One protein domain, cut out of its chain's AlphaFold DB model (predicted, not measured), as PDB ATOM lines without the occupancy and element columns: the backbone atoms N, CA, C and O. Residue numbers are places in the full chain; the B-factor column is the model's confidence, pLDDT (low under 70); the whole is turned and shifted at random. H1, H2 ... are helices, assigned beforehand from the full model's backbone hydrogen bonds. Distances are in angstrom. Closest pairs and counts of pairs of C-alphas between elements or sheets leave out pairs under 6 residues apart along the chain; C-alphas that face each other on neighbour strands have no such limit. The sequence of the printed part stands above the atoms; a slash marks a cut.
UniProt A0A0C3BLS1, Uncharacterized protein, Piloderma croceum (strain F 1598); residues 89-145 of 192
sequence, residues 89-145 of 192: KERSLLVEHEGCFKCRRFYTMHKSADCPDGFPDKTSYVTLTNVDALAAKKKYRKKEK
ATOM      1  N   LYS A  89      25.743  -2.840 -35.112       83.44
ATOM      2  CA  LYS A  89      25.271  -1.457 -34.962       83.44
ATOM      3  C   LYS A  89      26.211  -0.466 -35.649       83.44
ATOM      4  O   LYS A  89      25.758   0.314 -36.478       83.44
ATOM      5  N   GLU A  90      27.512  -0.538 -35.374       84.81
ATOM      6  CA  GLU A  90      28.515   0.329 -36.015       84.81
ATOM      7  C   GLU A  90      28.555   0.125 -37.533       84.81
ATOM      8  O   GLU A  90      28.697   1.085 -38.291       84.81
ATOM      9  N   ARG A  91      28.387  -1.122 -37.996       88.06
ATOM     10  CA  ARG A  91      28.308  -1.424 -39.427       88.06
ATOM     11  C   ARG A  91      27.110  -0.730 -40.077       88.06
ATOM     12  O   ARG A  91      27.293  -0.131 -41.131       88.06
ATOM     13  N   SER A  92      25.931  -0.768 -39.456       86.75
ATOM     14  CA  SER A  92      24.752  -0.055 -39.966       86.75
ATOM     15  C   SER A  92      24.975   1.456 -40.026       86.75
ATOM     16  O   SER A  92      24.646   2.064 -41.038       86.75
ATOM     17  N   LEU A  93      25.621   2.048 -39.014       88.38
ATOM     18  CA  LEU A  93      25.935   3.485 -39.006       88.38
ATOM     19  C   LEU A  93      26.880   3.891 -40.139       88.38
ATOM     20  O   LEU A  93      26.693   4.928 -40.769       88.38
ATOM     21  N   LEU A  94      27.901   3.078 -40.417       89.88
ATOM     22  CA  LEU A  94      28.809   3.340 -41.533       89.88
ATOM     23  C   LEU A  94      28.113   3.162 -42.888       89.88
ATOM     24  O   LEU A  94      28.427   3.901 -43.812       89.88
ATOM     25  N   VAL A  95      27.159   2.235 -43.020       88.38
ATOM     26  CA  VAL A  95      26.350   2.109 -44.246       88.38
ATOM     27  C   VAL A  95      25.461   3.340 -44.440       88.38
ATOM     28  O   VAL A  95      25.460   3.921 -45.521       88.38
ATOM     29  N   GLU A  96      24.732   3.755 -43.401       89.38
ATOM     30  CA  GLU A  96      23.775   4.868 -43.456       89.38
ATOM     31  C   GLU A  96      24.446   6.223 -43.731       89.38
ATOM     32  O   GLU A  96      23.875   7.092 -44.388       89.38
ATOM     33  N   HIS A  97      25.673   6.406 -43.248       87.81
ATOM     34  CA  HIS A  97      26.418   7.660 -43.370       87.81
ATOM     35  C   HIS A  97      27.567   7.596 -44.381       87.81
ATOM     36  O   HIS A  97      28.531   8.354 -44.248       87.81
ATOM     37  N   GLU A  98      27.481   6.684 -45.356       87.12
ATOM     38  CA  GLU A  98      28.458   6.518 -46.445       87.12
ATOM     39  C   GLU A  98      29.916   6.529 -45.944       87.12
ATOM     40  O   GLU A  98      30.797   7.227 -46.448       87.12
ATOM     41  N   GLY A  99      30.153   5.787 -44.866       89.81
ATOM     42  CA  GLY A  99      31.436   5.680 -44.194       89.81
ATOM     43  C   GLY A  99      32.284   4.512 -44.690       89.81
ATOM     44  O   GLY A  99      31.804   3.529 -45.258       89.81
ATOM     45  N   CYS A 100      33.584   4.595 -44.431       90.25
ATOM     46  CA  CYS A 100      34.536   3.545 -44.774       90.25
ATOM     47  C   CYS A 100      34.666   2.523 -43.634       90.25
ATOM     48  O   CYS A 100      34.951   2.892 -42.499       90.25
ATOM     49  N   PHE A 101      34.556   1.219 -43.923       88.31
ATOM     50  CA  PHE A 101      34.683   0.175 -42.889       88.31
ATOM     51  C   PHE A 101      36.123  -0.098 -42.442       88.31
ATOM     52  O   PHE A 101      36.325  -0.764 -41.427       88.31
ATOM     53  N   LYS A 102      37.125   0.385 -43.188       86.56
ATOM     54  CA  LYS A 102      38.544   0.167 -42.872       86.56
ATOM     55  C   LYS A 102      39.051   1.209 -41.872       86.56
ATOM     56  O   LYS A 102      39.449   0.837 -40.772       86.56
ATOM     57  N   CYS A 103      38.916   2.495 -42.202       86.25
ATOM     58  CA  CYS A 103      39.297   3.598 -41.311       86.25
ATOM     59  C   CYS A 103      38.183   4.022 -40.342       86.25
ATOM     60  O   CYS A 103      38.426   4.820 -39.441       86.25
ATOM     61  N   ARG A 104      36.967   3.480 -40.515       87.00
ATOM     62  CA  ARG A 104      35.795   3.706 -39.660       87.00
ATOM     63  C   ARG A 104      35.394   5.185 -39.542       87.00
ATOM     64  O   ARG A 104      34.955   5.629 -38.491       87.00
ATOM     65  N   ARG A 105      35.546   5.958 -40.622       84.44
ATOM     66  CA  ARG A 105      35.160   7.380 -40.705       84.44
ATOM     67  C   ARG A 105      33.835   7.542 -41.457       84.44
ATOM     68  O   ARG A 105      33.597   6.824 -42.424       84.44
ATOM     69  N   PHE A 106      33.001   8.490 -41.024       87.62
ATOM     70  CA  PHE A 106      31.729   8.848 -41.672       87.62
ATOM     71  C   PHE A 106      31.921   9.874 -42.798       87.62
ATOM     72  O   PHE A 106      32.809  10.722 -42.694       87.62
ATOM     73  N   TYR A 107      31.046   9.851 -43.812       85.81
ATOM     74  CA  TYR A 107      31.023  10.799 -44.938       85.81
ATOM     75  C   TYR A 107      32.375  10.923 -45.658       85.81
ATOM     76  O   TYR A 107      32.928  12.016 -45.809       85.81
ATOM     77  N   THR A 108      32.939   9.788 -46.075       84.25
ATOM     78  CA  THR A 108      34.217   9.730 -46.797       84.25
ATOM     79  C   THR A 108      34.004   9.336 -48.250       84.25
ATOM     80  O   THR A 108      33.220   8.443 -48.537       84.25
ATOM     81  N   MET A 109      34.772   9.922 -49.172       85.12
ATOM     82  CA  MET A 109      34.688   9.580 -50.602       85.12
ATOM     83  C   MET A 109      35.275   8.204 -50.959       85.12
ATOM     84  O   MET A 109      35.157   7.771 -52.101       85.12
ATOM     85  N   HIS A 110      35.926   7.521 -50.015       86.06
ATOM     86  CA  HIS A 110      36.553   6.222 -50.242       86.06
ATOM     87  C   HIS A 110      35.812   5.099 -49.509       86.06
ATOM     88  O   HIS A 110      35.239   5.299 -48.436       86.06
ATOM     89  N   LYS A 111      35.872   3.889 -50.075       85.56
ATOM     90  CA  LYS A 111      35.387   2.651 -49.445       85.56
ATOM     91  C   LYS A 111      36.564   1.808 -48.957       85.56
ATOM     92  O   LYS A 111      37.718   2.150 -49.178       85.56
ATOM     93  N   SER A 112      36.289   0.685 -48.294       85.06
ATOM     94  CA  SER A 112      37.333  -0.172 -47.708       85.06
ATOM     95  C   SER A 112      38.409  -0.637 -48.696       85.06
ATOM     96  O   SER A 112      39.537  -0.877 -48.265       85.06
ATOM     97  N   ALA A 113      38.065  -0.772 -49.981       84.12
ATOM     98  CA  ALA A 113      39.000  -1.135 -51.046       84.12
ATOM     99  C   ALA A 113      40.025  -0.018 -51.312       84.12
ATOM    100  O   ALA A 113      41.221  -0.287 -51.341       84.12
ATOM    101  N   ASP A 114      39.558   1.229 -51.376       85.00
ATOM    102  CA  ASP A 114      40.342   2.407 -51.773       85.00
ATOM    103  C   ASP A 114      40.754   3.279 -50.576       85.00
ATOM    104  O   ASP A 114      40.967   4.480 -50.709       85.00
ATOM    105  N   CYS A 115      40.798   2.706 -49.371       88.19
ATOM    106  CA  CYS A 115      41.067   3.464 -48.153       88.19
ATOM    107  C   CYS A 115      42.578   3.716 -47.970       88.19
ATOM    108  O   CYS A 115      43.309   2.747 -47.717       88.19
ATOM    109  N   PRO A 116      43.038   4.984 -48.011       86.31
ATOM    110  CA  PRO A 116      44.446   5.333 -47.820       86.31
ATOM    111  C   PRO A 116      44.856   5.350 -46.339       86.31
ATOM    112  O   PRO A 116      46.018   5.128 -46.023       86.31
ATOM    113  N   ASP A 117      43.901   5.584 -45.432       79.81
ATOM    114  CA  ASP A 117      44.150   5.820 -44.003       79.81
ATOM    115  C   ASP A 117      44.412   4.529 -43.198       79.81
ATOM    116  O   ASP A 117      44.852   4.586 -42.055       79.81
ATOM    117  N   GLY A 118      44.125   3.348 -43.760       83.19
ATOM    118  CA  GLY A 118      44.306   2.076 -43.052       83.19
ATOM    119  C   GLY A 118      43.303   1.840 -41.911       83.19
ATOM    120  O   GLY A 118      42.164   2.306 -41.969       83.19
ATOM    121  N   PHE A 119      43.697   1.025 -40.924       82.94
ATOM    122  CA  PHE A 119      42.910   0.760 -39.711       82.94
ATOM    123  C   PHE A 119      43.305   1.751 -38.604       82.94
ATOM    124  O   PHE A 119      44.491   2.050 -38.494       82.94
ATOM    125  N   PRO A 120      42.356   2.243 -37.786       80.00
ATOM    126  CA  PRO A 120      42.672   3.153 -36.686       80.00
ATOM    127  C   PRO A 120      43.485   2.455 -35.586       80.00
ATOM    128  O   PRO A 120      43.351   1.247 -35.395       80.00
ATOM    129  N   ASP A 121      44.278   3.218 -34.835       77.50
ATOM    130  CA  ASP A 121      45.065   2.672 -33.728       77.50
ATOM    131  C   ASP A 121      44.165   2.108 -32.626       77.50
ATOM    132  O   ASP A 121      43.151   2.693 -32.237       77.50
ATOM    133  N   LYS A 122      44.568   0.965 -32.072       69.31
ATOM    134  CA  LYS A 122      43.773   0.211 -31.100       69.31
ATOM    135  C   LYS A 122      43.548   0.966 -29.784       69.31
ATOM    136  O   LYS A 122      42.507   0.790 -29.158       69.31
ATOM    137  N   THR A 123      44.493   1.819 -29.392       64.38
ATOM    138  CA  THR A 123      44.449   2.634 -28.166       64.38
ATOM    139  C   THR A 123      43.573   3.880 -28.295       64.38
ATOM    140  O   THR A 123      43.093   4.388 -27.286       64.38
ATOM    141  N   SER A 124      43.338   4.361 -29.519       63.56
ATOM    142  CA  SER A 124      42.516   5.547 -29.798       63.56
ATOM    143  C   SER A 124      41.124   5.201 -30.334       63.56
ATOM    144  O   SER A 124      40.330   6.098 -30.627       63.56
ATOM    145  N   TYR A 125      40.809   3.908 -30.470       68.06
ATOM    146  CA  TYR A 125      39.542   3.480 -31.039       68.06
ATOM    147  C   TYR A 125      38.381   3.696 -30.062       68.06
ATOM    148  O   TYR A 125      38.164   2.919 -29.132       68.06
ATOM    149  N   VAL A 126      37.601   4.743 -30.325       70.25
ATOM    150  CA  VAL A 126      36.308   4.999 -29.685       70.25
ATOM    151  C   VAL A 126      35.208   4.340 -30.515       70.25
ATOM    152  O   VAL A 126      35.207   4.419 -31.745       70.25
ATOM    153  N   THR A 127      34.264   3.677 -29.846       72.44
ATOM    154  CA  THR A 127      33.089   3.071 -30.490       72.44
ATOM    155  C   THR A 127      32.274   4.126 -31.222       72.44
ATOM    156  O   THR A 127      31.948   5.162 -30.644       72.44
ATOM    157  N   LEU A 128      31.900   3.848 -32.467       75.62
ATOM    158  CA  LEU A 128      31.164   4.810 -33.284       75.62
ATOM    159  C   LEU A 128      29.719   4.920 -32.814       75.62
ATOM    160  O   LEU A 128      28.977   3.937 -32.828       75.62
ATOM    161  N   THR A 129      29.310   6.128 -32.433       77.12
ATOM    162  CA  THR A 129      27.936   6.409 -32.017       77.12
ATOM    163  C   THR A 129      27.204   7.296 -33.021       77.12
ATOM    164  O   THR A 129      27.802   8.019 -33.819       77.12
ATOM    165  N   ASN A 130      25.870   7.277 -32.957       69.50
ATOM    166  CA  ASN A 130      25.013   8.176 -33.739       69.50
ATOM    167  C   ASN A 130      25.354   9.661 -33.520       69.50
ATOM    168  O   ASN A 130      25.255  10.469 -34.442       69.50
ATOM    169  N   VAL A 131      25.779  10.027 -32.307       70.62
ATOM    170  CA  VAL A 131      26.147  11.407 -31.965       70.62
ATOM    171  C   VAL A 131      27.369  11.850 -32.777       70.62
ATOM    172  O   VAL A 131      27.379  12.956 -33.325       70.62
ATOM    173  N   ASP A 132      28.349  10.962 -32.947       73.12
ATOM    174  CA  ASP A 132      29.560  11.229 -33.731       73.12
ATOM    175  C   ASP A 132      29.259  11.367 -35.222       73.12
ATOM    176  O   ASP A 132      29.824  12.230 -35.901       73.12
ATOM    177  N   ALA A 133      28.318  10.572 -35.734       73.00
ATOM    178  CA  ALA A 133      27.870  10.679 -37.115       73.00
ATOM    179  C   ALA A 133      27.191  12.027 -37.399       73.00
ATOM    180  O   ALA A 133      27.486  12.683 -38.404       73.00
ATOM    181  N   LEU A 134      26.327  12.498 -36.497       72.94
ATOM    182  CA  LEU A 134      25.682  13.807 -36.628       72.94
ATOM    183  C   LEU A 134      26.697  14.956 -36.522       72.94
ATOM    184  O   LEU A 134      26.638  15.913 -37.304       72.94
ATOM    185  N   ALA A 135      27.675  14.844 -35.619       72.31
ATOM    186  CA  ALA A 135      28.772  15.802 -35.517       72.31
ATOM    187  C   ALA A 135      29.629  15.833 -36.798       72.31
ATOM    188  O   ALA A 135      29.984  16.915 -37.283       72.31
ATOM    189  N   ALA A 136      29.914  14.671 -37.392       71.81
ATOM    190  CA  ALA A 136      30.636  14.555 -38.656       71.81
ATOM    191  C   ALA A 136      29.847  15.167 -39.827       71.81
ATOM    192  O   ALA A 136      30.417  15.930 -40.611       71.81
ATOM    193  N   LYS A 137      28.527  14.953 -39.893       74.75
ATOM    194  CA  LYS A 137      27.643  15.550 -40.911       74.75
ATOM    195  C   LYS A 137      27.699  17.078 -40.900       74.75
ATOM    196  O   LYS A 137      27.777  17.712 -41.955       74.75
ATOM    197  N   LYS A 138      27.704  17.690 -39.708       70.06
ATOM    198  CA  LYS A 138      27.820  19.151 -39.549       70.06
ATOM    199  C   LYS A 138      29.155  19.679 -40.089       70.06
ATOM    200  O   LYS A 138      29.183  20.741 -40.710       70.06
ATOM    201  N   LYS A 139      30.252  18.938 -39.886       66.56
ATOM    202  CA  LYS A 139      31.581  19.285 -40.418       66.56
ATOM    203  C   LYS A 139      31.656  19.112 -41.938       66.56
ATOM    204  O   LYS A 139      32.247  19.960 -42.602       66.56
ATOM    205  N   TYR A 140      31.022  18.075 -42.485       62.56
ATOM    206  CA  TYR A 140      30.981  17.829 -43.927       62.56
ATOM    207  C   TYR A 140      30.248  18.950 -44.680       62.56
ATOM    208  O   TYR A 140      30.819  19.564 -45.579       62.56
ATOM    209  N   ARG A 141      29.048  19.344 -44.226       62.03
ATOM    210  CA  ARG A 141      28.288  20.455 -44.837       62.03
ATOM    211  C   ARG A 141      29.011  21.807 -44.791       62.03
ATOM    212  O   ARG A 141      28.724  22.685 -45.599       62.03
ATOM    213  N   LYS A 142      29.937  22.003 -43.844       59.78
ATOM    214  CA  LYS A 142      30.756  23.223 -43.778       59.78
ATOM    215  C   LYS A 142      31.844  23.242 -44.859       59.78
ATOM    216  O   LYS A 142      32.149  24.320 -45.353       59.78
ATOM    217  N   LYS A 143      32.388  22.081 -45.250       53.59
ATOM    218  CA  LYS A 143      33.401  21.974 -46.317       53.59
ATOM    219  C   LYS A 143      32.824  22.206 -47.717       53.59
ATOM    220  O   LYS A 143      33.521  22.776 -48.547       53.59
ATOM    221  N   GLU A 144      31.560  21.857 -47.961       53.31
ATOM    222  CA  GLU A 144      30.885  22.152 -49.241       53.31
ATOM    223  C   GLU A 144      30.665  23.656 -49.483       53.31
ATOM    224  O   GLU A 144      30.567  24.085 -50.627       53.31
ATOM    225  N   LYS A 145      30.630  24.486 -48.432       52.44
ATOM    226  CA  LYS A 145      30.423  25.940 -48.563       52.44
ATOM    227  C   LYS A 145      31.699  26.749 -48.827       52.44
ATOM    228  O   LYS A 145      31.620  27.970 -48.914       52.44
TER     229      LYS A 145
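This is residues 89 to 145 of the 192 residues of an uncharacterized protein of Piloderma croceum (strain F 1598) (UniProt A0A0C3BLS1). A short helix, H1, and a longer one, H2, run the same way without packing closely, joined by a wide loop of chain, residues 97 to 129, that makes up much of the body. More than half of the residues are in this link. The printed part has 57 residues with two named helices, H1 then H2, and no named strand; 23 residues are in named elements, and the class is all helix. It is compact, with a radius of gyration of the C-alphas of 11.2 A, and spans 32 by 24 by 20 A.

H1, residues 89 to 96, begins at C-alpha 89 (25.271, -1.457, -34.962) and is 10.7 A long from first to last C-alpha. H2, residues 130 to 144, is 21.7 A long and ends at C-alpha 144 (30.885, 22.152, -49.241).

H1 and H2 are close but not clearly touching; their closest C-alphas, of Leu 93 and Asn 130, are 7.1 A apart. They run the same way at a shallow tilt of 26 degrees. In both, every O i to N i+4 pair is within hydrogen-bond range.

The C-alphas farthest apart, of Thr 123 and Lys 145, are 34.0 A apart. The printed part has no cut. The link from H1 to H2 is long, 33 residues. Confidence is under 70 at residues 122 to 125, 130 and 139 to 145.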